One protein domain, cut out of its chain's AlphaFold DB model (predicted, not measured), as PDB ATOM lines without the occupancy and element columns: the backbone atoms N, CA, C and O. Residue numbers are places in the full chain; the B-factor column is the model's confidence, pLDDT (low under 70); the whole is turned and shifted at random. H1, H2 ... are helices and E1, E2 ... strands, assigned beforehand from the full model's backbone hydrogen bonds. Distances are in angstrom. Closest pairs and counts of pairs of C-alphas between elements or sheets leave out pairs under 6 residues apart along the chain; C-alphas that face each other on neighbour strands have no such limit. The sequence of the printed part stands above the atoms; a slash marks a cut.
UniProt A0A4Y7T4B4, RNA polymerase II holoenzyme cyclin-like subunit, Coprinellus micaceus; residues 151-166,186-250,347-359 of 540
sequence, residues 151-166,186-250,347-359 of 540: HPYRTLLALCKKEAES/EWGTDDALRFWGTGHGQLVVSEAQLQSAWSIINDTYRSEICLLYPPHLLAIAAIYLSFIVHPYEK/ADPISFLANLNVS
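This is residues 151 to 166, 186 to 250 and 347 to 359 of the 540 residues of the protein "RNA polymerase II holoenzyme cyclin-like subunit" of Coprinellus micaceus (UniProt A0A4Y7T4B4). Two long helices, H3 and H5, cross steeply, and the shorter H1 packs on both of them to complete a three-helix core. A very small sheet of two strands, E1 and E2, lies by the first turns of H3; short H4 is in the turn from H3 to H5 at the far end, H2 packs on the outside of H1, and H6 lies near H5 and E2. The printed part has 94 residues, with six named helices and two named strands in the order H1 E1 H2 E2 H3 H4 H5 H6; the sheet is parallel, in the order E1 E2, and the class is mostly helix. The whole is compact, with a radius of gyration of the C-alphas of 13.1 A and spans of 40 by 31 by 26 A.

Start with the sheet: E1 is residues 160 to 162, 6.9 A long, and E2 is residues 203 to 205, 6.2 A. Just before E1, find C-alpha 152 at (-35.345, -25.132, -9.926), where H1 begins; it runs to residue 159, 10.7 A. After E2, H3 takes residues 207 to 220, 20.1 A, then H4 residues 225 to 228, 4.8 A. H5, residues 231 to 245, covers 20.9 A and ends at C-alpha 245, (-25.282, -11.565, -1.348). H2 is residues 190 to 196, 10.2 A, and H6 is residues 349 to 355, 9.8 A, ending at C-alpha 355, (-43.523, -20.137, 6.889).

Look first at E1 and E2, parallel neighbours at 39 degrees, where N 161 and O 203 are 2.8 A apart and N 205 and O 161 2.9 A, within hydrogen-bond range. The C-alphas of Lys 162 and Glu 207, the closest of E1 and H3, are 6.1 A apart. H1 is the hub, touching three helices. It touches H3, by residues 213 to 217 of H3 alone, at a shallow tilt of 29 degrees, opposite ways; the closest C-alphas, of Pro 152 and Ile 217, are 6.8 A apart. It touches H5 at 70.5 degrees, only just about perpendicular, with the C-alphas of Pro 152 and Pro 231 closest at 4.5 A. It touches H2 at 72 degrees, only just about perpendicular, with the C-alphas of Ala 158 and Ala 192 closest at 5.7 A. H3 and H5 touch at a steep tilt of 53 degrees, opposite ways; the C-alphas of Ala 213 and Ala 238 are closest at 4.9 A. H4 is close to H3 but not clearly touching it, C-alphas 220 and 226 being closest at 6.6 A. H6 is close to H5 but not clearly touching it, C-alphas 243 and 349 being closest at 7.9 A; H6 and H1 are apart. H1, H3, H5 and H6 have every O i to N i+4 pair within hydrogen-bond range, H2 has 2 of 3, and H4 is too short for such a pair.

The two C-alphas farthest apart are those of Ser 166 and Leu 228, at 41.5 A. Residues 167 to 185 are not printed, with 26.1 A from C-alpha 166 to C-alpha 186, and neither are residues 251 to 346, with 11.9 A from C-alpha 250 to C-alpha 347. Of the links that are printed whole, no link is long. The mean pLDDT of the printed part is 79.0; look for values under 70 at residues 164 to 166, 186 to 201, 248 to 250 and 347.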
ATOM      1  N   HIS A 151     -36.664 -28.653 -13.089       94.50
ATOM      2  CA  HIS A 151     -35.610 -27.671 -12.827       94.50
ATOM      3  C   HIS A 151     -36.010 -26.669 -11.736       94.50
ATOM      4  O   HIS A 151     -37.199 -26.359 -11.610       94.50
ATOM      5  N   PRO A 152     -35.049 -26.105 -10.977       95.12
ATOM      6  CA  PRO A 152     -35.345 -25.132  -9.926       95.12
ATOM      7  C   PRO A 152     -35.984 -23.832 -10.443       95.12
ATOM      8  O   PRO A 152     -36.727 -23.200  -9.697       95.12
ATOM      9  N   TYR A 153     -35.762 -23.463 -11.715       91.50
ATOM     10  CA  TYR A 153     -36.296 -22.242 -12.346       91.50
ATOM     11  C   TYR A 153     -37.810 -22.072 -12.137       91.50
ATOM     12  O   TYR A 153     -38.252 -21.021 -11.679       91.50
ATOM     13  N   ARG A 154     -38.600 -23.140 -12.357       86.62
ATOM     14  CA  ARG A 154     -40.058 -23.137 -12.122       86.62
ATOM     15  C   ARG A 154     -40.399 -22.742 -10.684       86.62
ATOM     16  O   ARG A 154     -41.354 -22.012 -10.452       86.62
ATOM     17  N   THR A 155     -39.645 -23.245  -9.706       88.00
ATOM     18  CA  THR A 155     -39.886 -22.939  -8.292       88.00
ATOM     19  C   THR A 155     -39.444 -21.521  -7.941       88.00
ATOM     20  O   THR A 155     -40.157 -20.858  -7.196       88.00
ATOM     21  N   LEU A 156     -38.334 -21.027  -8.501       89.00
ATOM     22  CA  LEU A 156     -37.912 -19.635  -8.319       89.00
ATOM     23  C   LEU A 156     -38.998 -18.660  -8.808       89.00
ATOM     24  O   LEU A 156     -39.433 -17.806  -8.039       89.00
ATOM     25  N   LEU A 157     -39.492 -18.842 -10.037       86.06
ATOM     26  CA  LEU A 157     -40.537 -17.993 -10.629       86.06
ATOM     27  C   LEU A 157     -41.916 -18.159  -9.959       86.06
ATOM     28  O   LEU A 157     -42.722 -17.234  -9.968       86.06
ATOM     29  N   ALA A 158     -42.200 -19.312  -9.343       83.19
ATOM     30  CA  ALA A 158     -43.432 -19.513  -8.576       83.19
ATOM     31  C   ALA A 158     -43.391 -18.848  -7.187       83.19
ATOM     32  O   ALA A 158     -44.404 -18.308  -6.738       83.19
ATOM     33  N   LEU A 159     -42.243 -18.887  -6.498       84.88
ATOM     34  CA  LEU A 159     -42.088 -18.335  -5.146       84.88
ATOM     35  C   LEU A 159     -41.836 -16.821  -5.135       84.88
ATOM     36  O   LEU A 159     -42.271 -16.155  -4.195       84.88
ATOM     37  N   CYS A 160     -41.145 -16.286  -6.144       85.44
ATOM     38  CA  CYS A 160     -40.703 -14.892  -6.188       85.44
ATOM     39  C   CYS A 160     -41.512 -14.037  -7.173       85.44
ATOM     40  O   CYS A 160     -41.953 -14.505  -8.219       85.44
ATOM     41  N   LYS A 161     -41.639 -12.742  -6.871       81.75
ATOM     42  CA  LYS A 161     -42.240 -11.724  -7.740       81.75
ATOM     43  C   LYS A 161     -41.374 -10.462  -7.762       81.75
ATOM     44  O   LYS A 161     -41.068  -9.923  -6.700       81.75
ATOM     45  N   LYS A 162     -41.020  -9.970  -8.956       77.00
ATOM     46  CA  LYS A 162     -40.259  -8.718  -9.145       77.00
ATOM     47  C   LYS A 162     -41.003  -7.521  -8.525       77.00
ATOM     48  O   LYS A 162     -42.216  -7.384  -8.710       77.00
ATOM     49  N   GLU A 163     -40.288  -6.654  -7.801       75.06
ATOM     50  CA  GLU A 163     -40.801  -5.343  -7.371       75.06
ATOM     51  C   GLU A 163     -41.248  -4.524  -8.597       75.06
ATOM     52  O   GLU A 163     -40.485  -4.312  -9.536       75.06
ATOM     53  N   ALA A 164     -42.506  -4.073  -8.603       63.19
ATOM     54  CA  ALA A 164     -43.059  -3.292  -9.704       63.19
ATOM     55  C   ALA A 164     -42.657  -1.816  -9.565       63.19
ATOM     56  O   ALA A 164     -43.183  -1.102  -8.708       63.19
ATOM     57  N   GLU A 165     -41.737  -1.355 -10.411       52.34
ATOM     58  CA  GLU A 165     -41.328   0.049 -10.449       52.34
ATOM     59  C   GLU A 165     -42.463   0.950 -10.958       52.34
ATOM     60  O   GLU A 165     -43.158   0.638 -11.925       52.34
ATOM     61  N   SER A 166     -42.663   2.104 -10.316       40.78
ATOM     62  CA  SER A 166     -43.779   3.018 -10.602       40.78
ATOM     63  C   SER A 166     -43.521   3.951 -11.798       40.78
ATOM     64  O   SER A 166     -43.929   5.114 -11.784       40.78
ATOM     65  N   GLU A 186     -41.385 -19.037 -22.223       43.97
ATOM     66  CA  GLU A 186     -41.486 -20.426 -21.747       43.97
ATOM     67  C   GLU A 186     -42.414 -20.577 -20.534       43.97
ATOM     68  O   GLU A 186     -43.155 -21.559 -20.437       43.97
ATOM     69  N   TRP A 187     -42.378 -19.616 -19.609       41.59
ATOM     70  CA  TRP A 187     -43.144 -19.639 -18.360       41.59
ATOM     71  C   TRP A 187     -44.226 -18.561 -18.337       41.59
ATOM     72  O   TRP A 187     -44.474 -17.934 -17.306       41.59
ATOM     73  N   GLY A 188     -44.907 -18.411 -19.480       36.12
ATOM     74  CA  GLY A 188     -46.055 -17.526 -19.655       36.12
ATOM     75  C   GLY A 188     -47.013 -17.589 -18.462       36.12
ATOM     76  O   GLY A 188     -47.350 -18.669 -17.963       36.12
ATOM     77  N   THR A 189     -47.421 -16.403 -18.003       39.56
ATOM     78  CA  THR A 189     -47.910 -16.091 -16.646       39.56
ATOM     79  C   THR A 189     -48.970 -17.055 -16.088       39.56
ATOM     80  O   THR A 189     -49.056 -17.268 -14.876       39.56
ATOM     81  N   ASP A 190     -49.751 -17.684 -16.963       36.53
ATOM     82  CA  ASP A 190     -50.828 -18.617 -16.637       36.53
ATOM     83  C   ASP A 190     -50.368 -19.930 -15.959       36.53
ATOM     84  O   ASP A 190     -51.040 -20.390 -15.031       36.53
ATOM     85  N   ASP A 191     -49.231 -20.545 -16.331       40.41
ATOM     86  CA  ASP A 191     -48.798 -21.821 -15.702       40.41
ATOM     87  C   ASP A 191     -48.084 -21.612 -14.345       40.41
ATOM     88  O   ASP A 191     -47.929 -22.560 -13.564       40.41
ATOM     89  N   ALA A 192     -47.738 -20.360 -14.012       40.72
ATOM     90  CA  ALA A 192     -47.382 -19.937 -12.655       40.72
ATOM     91  C   ALA A 192     -48.643 -19.749 -11.784       40.72
ATOM     92  O   ALA A 192     -48.742 -20.335 -10.699       40.72
ATOM     93  N   LEU A 193     -49.654 -19.025 -12.292       40.09
ATOM     94  CA  LEU A 193     -50.967 -18.874 -11.639       40.09
ATOM     95  C   LEU A 193     -51.619 -20.235 -11.341       40.09
ATOM     96  O   LEU A 193     -52.223 -20.427 -10.286       40.09
ATOM     97  N   ARG A 194     -51.431 -21.225 -12.221       43.66
ATOM     98  CA  ARG A 194     -51.949 -22.595 -12.068       43.66
ATOM     99  C   ARG A 194     -51.491 -23.327 -10.798       43.66
ATOM    100  O   ARG A 194     -52.196 -24.232 -10.355       43.66
ATOM    101  N   PHE A 195     -50.342 -22.968 -10.219       42.50
ATOM    102  CA  PHE A 195     -49.785 -23.637  -9.031       42.50
ATOM    103  C   PHE A 195     -49.859 -22.804  -7.744       42.50
ATOM    104  O   PHE A 195     -49.800 -23.386  -6.662       42.50
ATOM    105  N   TRP A 196     -50.015 -21.478  -7.836       45.62
ATOM    106  CA  TRP A 196     -50.071 -20.582  -6.666       45.62
ATOM    107  C   TRP A 196     -51.358 -19.729  -6.574       45.62
ATOM    108  O   TRP A 196     -51.546 -18.951  -5.640       45.62
ATOM    109  N   GLY A 197     -52.291 -19.871  -7.518       48.75
ATOM    110  CA  GLY A 197     -53.556 -19.140  -7.511       48.75
ATOM    111  C   GLY A 197     -53.357 -17.639  -7.728       48.75
ATOM    112  O   GLY A 197     -52.812 -17.220  -8.741       48.75
ATOM    113  N   THR A 198     -53.815 -16.806  -6.791       48.00
ATOM    114  CA  THR A 198     -53.904 -15.340  -6.959       48.00
ATOM    115  C   THR A 198     -52.608 -14.564  -6.675       48.00
ATOM    116  O   THR A 198     -52.640 -13.337  -6.587       48.00
ATOM    117  N   GLY A 199     -51.468 -15.235  -6.486       53.53
ATOM    118  CA  GLY A 199     -50.188 -14.573  -6.178       53.53
ATOM    119  C   GLY A 199     -50.049 -14.066  -4.731       53.53
ATOM    120  O   GLY A 199     -49.004 -13.532  -4.360       53.53
ATOM    121  N   HIS A 200     -51.068 -14.227  -3.878       50.94
ATOM    122  CA  HIS A 200     -50.962 -13.871  -2.460       50.94
ATOM    123  C   HIS A 200     -49.886 -14.710  -1.758       50.94
ATOM    124  O   HIS A 200     -49.874 -15.931  -1.867       50.94
ATOM    125  N   GLY A 201     -48.992 -14.054  -1.019       64.56
ATOM    126  CA  GLY A 201     -47.921 -14.721  -0.275       64.56
ATOM    127  C   GLY A 201     -46.655 -15.040  -1.078       64.56
ATOM    128  O   GLY A 201     -45.742 -15.608  -0.491       64.56
ATOM    129  N   GLN A 202     -46.560 -14.665  -2.362       74.81
ATOM    130  CA  GLN A 202     -45.272 -14.679  -3.071       74.81
ATOM    131  C   GLN A 202     -44.277 -13.710  -2.411       74.81
ATOM    132  O   GLN A 202     -44.661 -12.633  -1.943       74.81
ATOM    133  N   LEU A 203     -42.996 -14.077  -2.404       82.50
ATOM    134  CA  LEU A 203     -41.921 -13.225  -1.917       82.50
ATOM    135  C   LEU A 203     -41.642 -12.116  -2.935       82.50
ATOM    136  O   LEU A 203     -41.305 -12.379  -4.087       82.50
ATOM    137  N   VAL A 204     -41.781 -10.868  -2.502       83.81
ATOM    138  CA  VAL A 204     -41.431  -9.702  -3.316       83.81
ATOM    139  C   VAL A 204     -39.911  -9.524  -3.272       83.81
ATOM    140  O   VAL A 204     -39.336  -9.448  -2.188       83.81
ATOM    141  N   VAL A 205     -39.268  -9.506  -4.442       84.75
ATOM    142  CA  VAL A 205     -37.802  -9.475  -4.601       84.75
ATOM    143  C   VAL A 205     -37.366  -8.350  -5.534       84.75
ATOM    144  O   VAL A 205     -38.081  -7.997  -6.476       84.75
ATOM    145  N   SER A 206     -36.164  -7.815  -5.315       87.56
ATOM    146  CA  SER A 206     -35.540  -6.920  -6.291       87.56
ATOM    147  C   SER A 206     -35.048  -7.692  -7.521       87.56
ATOM    148  O   SER A 206     -34.806  -8.901  -7.472       87.56
ATOM    149  N   GLU A 207     -34.856  -6.981  -8.631       85.19
ATOM    150  CA  GLU A 207     -34.287  -7.537  -9.866       85.19
ATOM    151  C   GLU A 207     -32.916  -8.187  -9.630       85.19
ATOM    152  O   GLU A 207     -32.703  -9.335 -10.011       85.19
ATOM    153  N   ALA A 208     -32.027  -7.520  -8.885       87.00
ATOM    154  CA  ALA A 208     -30.720  -8.067  -8.519       87.00
ATOM    155  C   ALA A 208     -30.818  -9.358  -7.679       87.00
ATOM    156  O   ALA A 208     -30.032 -10.283  -7.877       87.00
ATOM    157  N   GLN A 209     -31.798  -9.464  -6.773       88.88
ATOM    158  CA  GLN A 209     -32.026 -10.674  -5.969       88.88
ATOM    159  C   GLN A 209     -32.570 -11.840  -6.805       88.88
ATOM    160  O   GLN A 209     -32.185 -12.988  -6.566       88.88
ATOM    161  N   LEU A 210     -33.426 -11.558  -7.794       89.38
ATOM    162  CA  LEU A 210     -33.948 -12.556  -8.728       89.38
ATOM    163  C   LEU A 210     -32.853 -13.038  -9.694       89.38
ATOM    164  O   LEU A 210     -32.642 -14.244  -9.817       89.38
ATOM    165  N   GLN A 211     -32.094 -12.109 -10.283       90.44
ATOM    166  CA  GLN A 211     -30.955 -12.395 -11.159       90.44
ATOM    167  C   GLN A 211     -29.869 -13.202 -10.441       90.44
ATOM    168  O   GLN A 211     -29.339 -14.179 -10.971       90.44
ATOM    169  N   SER A 212     -29.556 -12.826  -9.199       91.75
ATOM    170  CA  SER A 212     -28.601 -13.547  -8.361       91.75
ATOM    171  C   SER A 212     -29.082 -14.967  -8.050       91.75
ATOM    172  O   SER A 212     -28.291 -15.899  -8.174       91.75
ATOM    173  N   ALA A 213     -30.368 -15.168  -7.737       94.12
ATOM    174  CA  ALA A 213     -30.923 -16.507  -7.532       94.12
ATOM    175  C   ALA A 213     -30.912 -17.356  -8.821       94.12
ATOM    176  O   ALA A 213     -30.590 -18.541  -8.756       94.12
ATOM    177  N   TRP A 214     -31.208 -16.766  -9.986       93.94
ATOM    178  CA  TRP A 214     -31.130 -17.435 -11.295       93.94
ATOM    179  C   TRP A 214     -29.700 -17.893 -11.613       93.94
ATOM    180  O   TRP A 214     -29.476 -19.063 -11.920       93.94
ATOM    181  N   SER A 215     -28.717 -17.004 -11.435       94.38
ATOM    182  CA  SER A 215     -27.294 -17.313 -11.626       94.38
ATOM    183  C   SER A 215     -26.804 -18.416 -10.677       94.38
ATOM    184  O   SER A 215     -26.191 -19.388 -11.114       94.38
ATOM    185  N   ILE A 216     -27.175 -18.348  -9.391       95.31
ATOM    186  CA  ILE A 216     -26.858 -19.398  -8.410       95.31
ATOM    187  C   ILE A 216     -27.486 -20.745  -8.815       95.31
ATOM    188  O   ILE A 216     -26.842 -21.783  -8.667       95.31
ATOM    189  N   ILE A 217     -28.707 -20.762  -9.374       96.12
ATOM    190  CA  ILE A 217     -29.314 -21.990  -9.919       96.12
ATOM    191  C   ILE A 217     -28.507 -22.519 -11.112       96.12
ATOM    192  O   ILE A 217     -28.213 -23.716 -11.136       96.12
ATOM    193  N   ASN A 218     -28.120 -21.665 -12.064       95.19
ATOM    194  CA  ASN A 218     -27.278 -22.054 -13.204       95.19
ATOM    195  C   ASN A 218     -25.970 -22.710 -12.727       95.19
ATOM    196  O   ASN A 218     -25.577 -23.763 -13.235       95.19
ATOM    197  N   ASP A 219     -25.349 -22.152 -11.690       93.94
ATOM    198  CA  ASP A 219     -24.122 -22.683 -11.104       93.94
ATOM    199  C   ASP A 219     -24.307 -24.025 -10.385       93.94
ATOM    200  O   ASP A 219     -23.383 -24.842 -10.401       93.94
ATOM    201  N   THR A 220     -25.496 -24.344  -9.846       94.56
ATOM    202  CA  THR A 220     -25.746 -25.691  -9.283       94.56
ATOM    203  C   THR A 220     -25.502 -26.808 -10.299       94.56
ATOM    204  O   THR A 220     -25.042 -27.886  -9.916       94.56
ATOM    205  N   TYR A 221     -25.708 -26.551 -11.597       95.38
ATOM    206  CA  TYR A 221     -25.433 -27.511 -12.669       95.38
ATOM    207  C   TYR A 221     -23.944 -27.687 -12.983       95.38
ATOM    208  O   TYR A 221     -23.622 -28.504 -13.841       95.38
ATOM    209  N   ARG A 222     -23.025 -27.018 -12.276       91.19
ATOM    210  CA  ARG A 222     -21.593 -27.374 -12.263       91.19
ATOM    211  C   ARG A 222     -21.272 -28.481 -11.246       91.19
ATOM    212  O   ARG A 222     -20.218 -29.100 -11.331       91.19
ATOM    213  N   SER A 223     -22.216 -28.797 -10.354       90.75
ATOM    214  CA  SER A 223     -22.069 -29.724  -9.222       90.75
ATOM    215  C   SER A 223     -22.990 -30.948  -9.293       90.75
ATOM    216  O   SER A 223     -24.001 -30.943  -9.997       90.75
ATOM    217  N   GLU A 224     -22.707 -31.981  -8.496       91.69
ATOM    218  CA  GLU A 224     -23.579 -33.160  -8.364       91.69
ATOM    219  C   GLU A 224     -24.861 -32.916  -7.538       91.69
ATOM    220  O   GLU A 224     -25.726 -33.790  -7.494       91.69
ATOM    221  N   ILE A 225     -25.054 -31.740  -6.916       94.62
ATOM    222  CA  ILE A 225     -26.188 -31.506  -5.995       94.62
ATOM    223  C   ILE A 225     -27.559 -31.594  -6.689       94.62
ATOM    224  O   ILE A 225     -28.566 -31.894  -6.048       94.62
ATOM    225  N   CYS A 226     -27.586 -31.398  -8.011       94.75
ATOM    226  CA  CYS A 226     -28.757 -31.591  -8.868       94.75
ATOM    227  C   CYS A 226     -29.206 -33.063  -9.007       94.75
ATOM    228  O   CYS A 226     -30.341 -33.307  -9.411       94.75
ATOM    229  N   LEU A 227     -28.365 -34.032  -8.620       96.81
ATOM    230  CA  LEU A 227     -28.732 -35.444  -8.445       96.81
ATOM    231  C   LEU A 227     -29.040 -35.820  -6.983       96.81
ATOM    232  O   LEU A 227     -29.585 -36.892  -6.740       96.81
ATOM    233  N   LEU A 228     -28.696 -34.975  -6.004       97.12
ATOM    234  CA  LEU A 228     -28.895 -35.254  -4.574       97.12
ATOM    235  C   LEU A 228     -30.205 -34.690  -4.013       97.12
ATOM    236  O   LEU A 228     -30.762 -35.252  -3.069       97.12
ATOM    237  N   TYR A 229     -30.696 -33.572  -4.559       97.06
ATOM    238  CA  TYR A 229     -31.786 -32.810  -3.949       97.06
ATOM    239  C   TYR A 229     -32.910 -32.462  -4.936       97.06
ATOM    240  O   TYR A 229     -32.641 -32.028  -6.056       97.06
ATOM    241  N   PRO A 230     -34.187 -32.564  -4.514       95.94
ATOM    242  CA  PRO A 230     -35.320 -32.045  -5.271       95.94
ATOM    243  C   PRO A 230     -35.155 -30.574  -5.702       95.94
ATOM    244  O   PRO A 230     -34.735 -29.739  -4.894       95.94
ATOM    245  N   PRO A 231     -35.576 -30.208  -6.929       95.12
ATOM    246  CA  PRO A 231     -35.295 -28.896  -7.519       95.12
ATOM    247  C   PRO A 231     -35.905 -27.720  -6.745       95.12
ATOM    248  O   PRO A 231     -35.352 -26.623  -6.756       95.12
ATOM    249  N   HIS A 232     -37.006 -27.937  -6.021       93.31
ATOM    250  CA  HIS A 232     -37.611 -26.896  -5.193       93.31
ATOM    251  C   HIS A 232     -36.744 -26.522  -3.978       93.31
ATOM    252  O   HIS A 232     -36.742 -25.364  -3.572       93.31
ATOM    253  N   LEU A 233     -35.966 -27.463  -3.424       95.44
ATOM    254  CA  LEU A 233     -35.029 -27.167  -2.334       95.44
ATOM    255  C   LEU A 233     -33.820 -26.376  -2.843       95.44
ATOM    256  O   LEU A 233     -33.377 -25.449  -2.171       95.44
ATOM    257  N   LEU A 234     -33.337 -26.697  -4.048       96.38
ATOM    258  CA  LEU A 234     -32.271 -25.951  -4.722       96.38
ATOM    259  C   LEU A 234     -32.694 -24.501  -5.007       96.38
ATOM    260  O   LEU A 234     -31.914 -23.584  -4.768       96.38
ATOM    261  N   ALA A 235     -33.943 -24.276  -5.432       94.56
ATOM    262  CA  ALA A 235     -34.489 -22.928  -5.607       94.56
ATOM    263  C   ALA A 235     -34.567 -22.151  -4.281       94.56
ATOM    264  O   ALA A 235     -34.131 -21.005  -4.216       94.56
ATOM    265  N   ILE A 236     -35.069 -22.773  -3.207       93.50
ATOM    266  CA  ILE A 236     -35.151 -22.143  -1.876       93.50
ATOM    267  C   ILE A 236     -33.752 -21.804  -1.334       93.50
ATOM    268  O   ILE A 236     -33.556 -20.727  -0.773       93.50
ATOM    269  N   ALA A 237     -32.764 -22.679  -1.542       96.12
ATOM    270  CA  ALA A 237     -31.373 -22.429  -1.173       96.12
ATOM    271  C   ALA A 237     -30.734 -21.292  -1.998       96.12
ATOM    272  O   ALA A 237     -30.029 -20.454  -1.434       96.12
ATOM    273  N   ALA A 238     -31.034 -21.204  -3.299       95.31
ATOM    274  CA  ALA A 238     -30.578 -20.112  -4.161       95.31
ATOM    275  C   ALA A 238     -31.191 -18.754  -3.774       95.31
ATOM    276  O   ALA A 238     -30.477 -17.755  -3.735       95.31
ATOM    277  N   ILE A 239     -32.483 -18.722  -3.420       92.06
ATOM    278  CA  ILE A 239     -33.157 -17.530  -2.873       92.06
ATOM    279  C   ILE A 239     -32.502 -17.117  -1.547       92.06
ATOM    280  O   ILE A 239     -32.162 -15.953  -1.358       92.06
ATOM    281  N   TYR A 240     -32.276 -18.064  -0.630       92.50
ATOM    282  CA  TYR A 240     -31.613 -17.776   0.646       92.50
ATOM    283  C   TYR A 240     -30.209 -17.177   0.451       92.50
ATOM    284  O   TYR A 240     -29.862 -16.200   1.115       92.50
ATOM    285  N   LEU A 241     -29.425 -17.707  -0.495       92.31
ATOM    286  CA  LEU A 241     -28.119 -17.149  -0.851       92.31
ATOM    287  C   LEU A 241     -28.218 -15.771  -1.519       92.31
ATOM    288  O   LEU A 241     -27.436 -14.888  -1.166       92.31
ATOM    289  N   SER A 242     -29.174 -15.532  -2.425       91.81
ATOM    290  CA  SER A 242     -29.278 -14.227  -3.096       91.81
ATOM    291  C   SER A 242     -29.637 -13.092  -2.132       91.81
ATOM    292  O   SER A 242     -29.107 -11.992  -2.279       91.81
ATOM    293  N   PHE A 243     -30.423 -13.368  -1.083       88.62
ATOM    294  CA  PHE A 243     -30.684 -12.433   0.021       88.62
ATOM    295  C   PHE A 243     -29.487 -12.199   0.962       88.62
ATOM    296  O   PHE A 243     -29.464 -11.187   1.663       88.62
ATOM    297  N   ILE A 244     -28.494 -13.097   0.986       87.50
ATOM    298  CA  ILE A 244     -27.227 -12.897   1.715       87.50
ATOM    299  C   ILE A 244     -26.256 -12.051   0.883       87.50
ATOM    300  O   ILE A 244     -25.628 -11.143   1.423       87.50
ATOM    301  N   VAL A 245     -26.145 -12.325  -0.423       85.69
ATOM    302  CA  VAL A 245     -25.282 -11.565  -1.348       85.69
ATOM    303  C   VAL A 245     -25.829 -10.153  -1.588       85.69
ATOM    304  O   VAL A 245     -25.056  -9.201  -1.667       85.69
ATOM    305  N   HIS A 246     -27.155 -10.004  -1.640       83.50
ATOM    306  CA  HIS A 246     -27.855  -8.731  -1.807       83.50
ATOM    307  C   HIS A 246     -28.794  -8.477  -0.613       83.50
ATOM    308  O   HIS A 246     -30.002  -8.737  -0.715       83.50
ATOM    309  N   PRO A 247     -28.267  -7.979   0.527       76.06
ATOM    310  CA  PRO A 247     -29.073  -7.643   1.696       76.06
ATOM    311  C   PRO A 247     -30.227  -6.705   1.335       76.06
ATOM    312  O   PRO A 247     -30.042  -5.711   0.636       76.06
ATOM    313  N   TYR A 248     -31.429  -7.009   1.825       63.88
ATOM    314  CA  TYR A 248     -32.602  -6.179   1.565       63.88
ATOM    315  C   TYR A 248     -32.488  -4.842   2.310       63.88
ATOM    316  O   TYR A 248     -32.735  -4.771   3.520       63.88
ATOM    317  N   GLU A 249     -32.143  -3.774   1.588       57.47
ATOM    318  CA  GLU A 249     -32.254  -2.409   2.096       57.47
ATOM    319  C   GLU A 249     -33.725  -2.093   2.383       57.47
ATOM    320  O   GLU A 249     -34.498  -1.702   1.505       57.47
ATOM    321  N   LYS A 250     -34.121  -2.234   3.653       54.00
ATOM    322  CA  LYS A 250     -35.389  -1.694   4.140       54.00
ATOM    323  C   LYS A 250     -35.342  -0.184   3.952       54.00
ATOM    324  O   LYS A 250     -34.781   0.516   4.791       54.00
ATOM    325  N   ALA A 347     -43.585  -9.469   2.752       58.81
ATOM    326  CA  ALA A 347     -43.212 -10.666   3.488       58.81
ATOM    327  C   ALA A 347     -41.712 -10.598   3.793       58.81
ATOM    328  O   ALA A 347     -40.892 -10.765   2.895       58.81
ATOM    329  N   ASP A 348     -41.364 -10.310   5.050       78.06
ATOM    330  CA  ASP A 348     -39.972 -10.282   5.493       78.06
ATOM    331  C   ASP A 348     -39.311 -11.624   5.122       78.06
ATOM    332  O   ASP A 348     -39.875 -12.666   5.472       78.06
ATOM    333  N   PRO A 349     -38.170 -11.649   4.401       79.06
ATOM    334  CA  PRO A 349     -37.652 -12.884   3.808       79.06
ATOM    335  C   PRO A 349     -37.419 -14.007   4.825       79.06
ATOM    336  O   PRO A 349     -37.627 -15.179   4.515       79.06
ATOM    337  N   ILE A 350     -37.062 -13.657   6.067       82.31
ATOM    338  CA  ILE A 350     -36.873 -14.621   7.157       82.31
ATOM    339  C   ILE A 350     -38.228 -15.212   7.574       82.31
ATOM    340  O   ILE A 350     -38.347 -16.424   7.747       82.31
ATOM    341  N   SER A 351     -39.264 -14.378   7.696       83.06
ATOM    342  CA  SER A 351     -40.633 -14.822   7.992       83.06
ATOM    343  C   SER A 351     -41.253 -15.628   6.846       83.06
ATOM    344  O   SER A 351     -41.951 -16.603   7.107       83.06
ATOM    345  N   PHE A 352     -40.979 -15.275   5.586       84.75
ATOM    346  CA  PHE A 352     -41.390 -16.066   4.424       84.75
ATOM    347  C   PHE A 352     -40.771 -17.469   4.468       84.75
ATOM    348  O   PHE A 352     -41.504 -18.455   4.461       84.75
ATOM    349  N   LEU A 353     -39.444 -17.565   4.601       83.75
ATOM    350  CA  LEU A 353     -38.738 -18.850   4.652       83.75
ATOM    351  C   LEU A 353     -39.134 -19.698   5.871       83.75
ATOM    352  O   LEU A 353     -39.239 -20.915   5.746       83.75
ATOM    353  N   ALA A 354     -39.411 -19.079   7.023       84.25
ATOM    354  CA  ALA A 354     -39.904 -19.776   8.215       84.25
ATOM    355  C   ALA A 354     -41.354 -20.289   8.080       84.25
ATOM    356  O   ALA A 354     -41.725 -21.240   8.765       84.25
ATOM    357  N   ASN A 355     -42.162 -19.687   7.199       84.75
ATOM    358  CA  ASN A 355     -43.523 -20.137   6.889       84.75
ATOM    359  C   ASN A 355     -43.567 -21.238   5.809       84.75
ATOM    360  O   ASN A 355     -44.616 -21.854   5.612       84.75
ATOM    361  N   LEU A 356     -42.459 -21.513   5.107       83.69
ATOM    362  CA  LEU A 356     -42.374 -22.656   4.198       83.69
ATOM    363  C   LEU A 356     -42.315 -23.959   5.007       83.69
ATOM    364  O   LEU A 356     -41.475 -24.119   5.890       83.69
ATOM    365  N   ASN A 357     -43.161 -24.934   4.662       84.94
ATOM    366  CA  ASN A 357     -43.167 -26.266   5.281       84.94
ATOM    367  C   ASN A 357     -41.994 -27.133   4.767       84.94
ATOM    368  O   ASN A 357     -42.190 -28.138   4.083       84.94
ATOM    369  N   VAL A 358     -40.765 -26.686   5.033       87.12
ATOM    370  CA  VAL A 358     -39.510 -27.231   4.501       87.12
ATOM    371  C   VAL A 358     -38.471 -27.314   5.622       87.12
ATOM    372  O   VAL A 358     -38.391 -26.453   6.493       87.12
ATOM    373  N   SER A 359     -37.644 -28.362   5.607       90.94
ATOM    374  CA  SER A 359     -36.592 -28.556   6.611       90.94
ATOM    375  C   SER A 359     -35.473 -27.517   6.457       90.94
ATOM    376  O   SER A 359     -34.585 -27.668   5.619       90.94
TER     377      SER A 359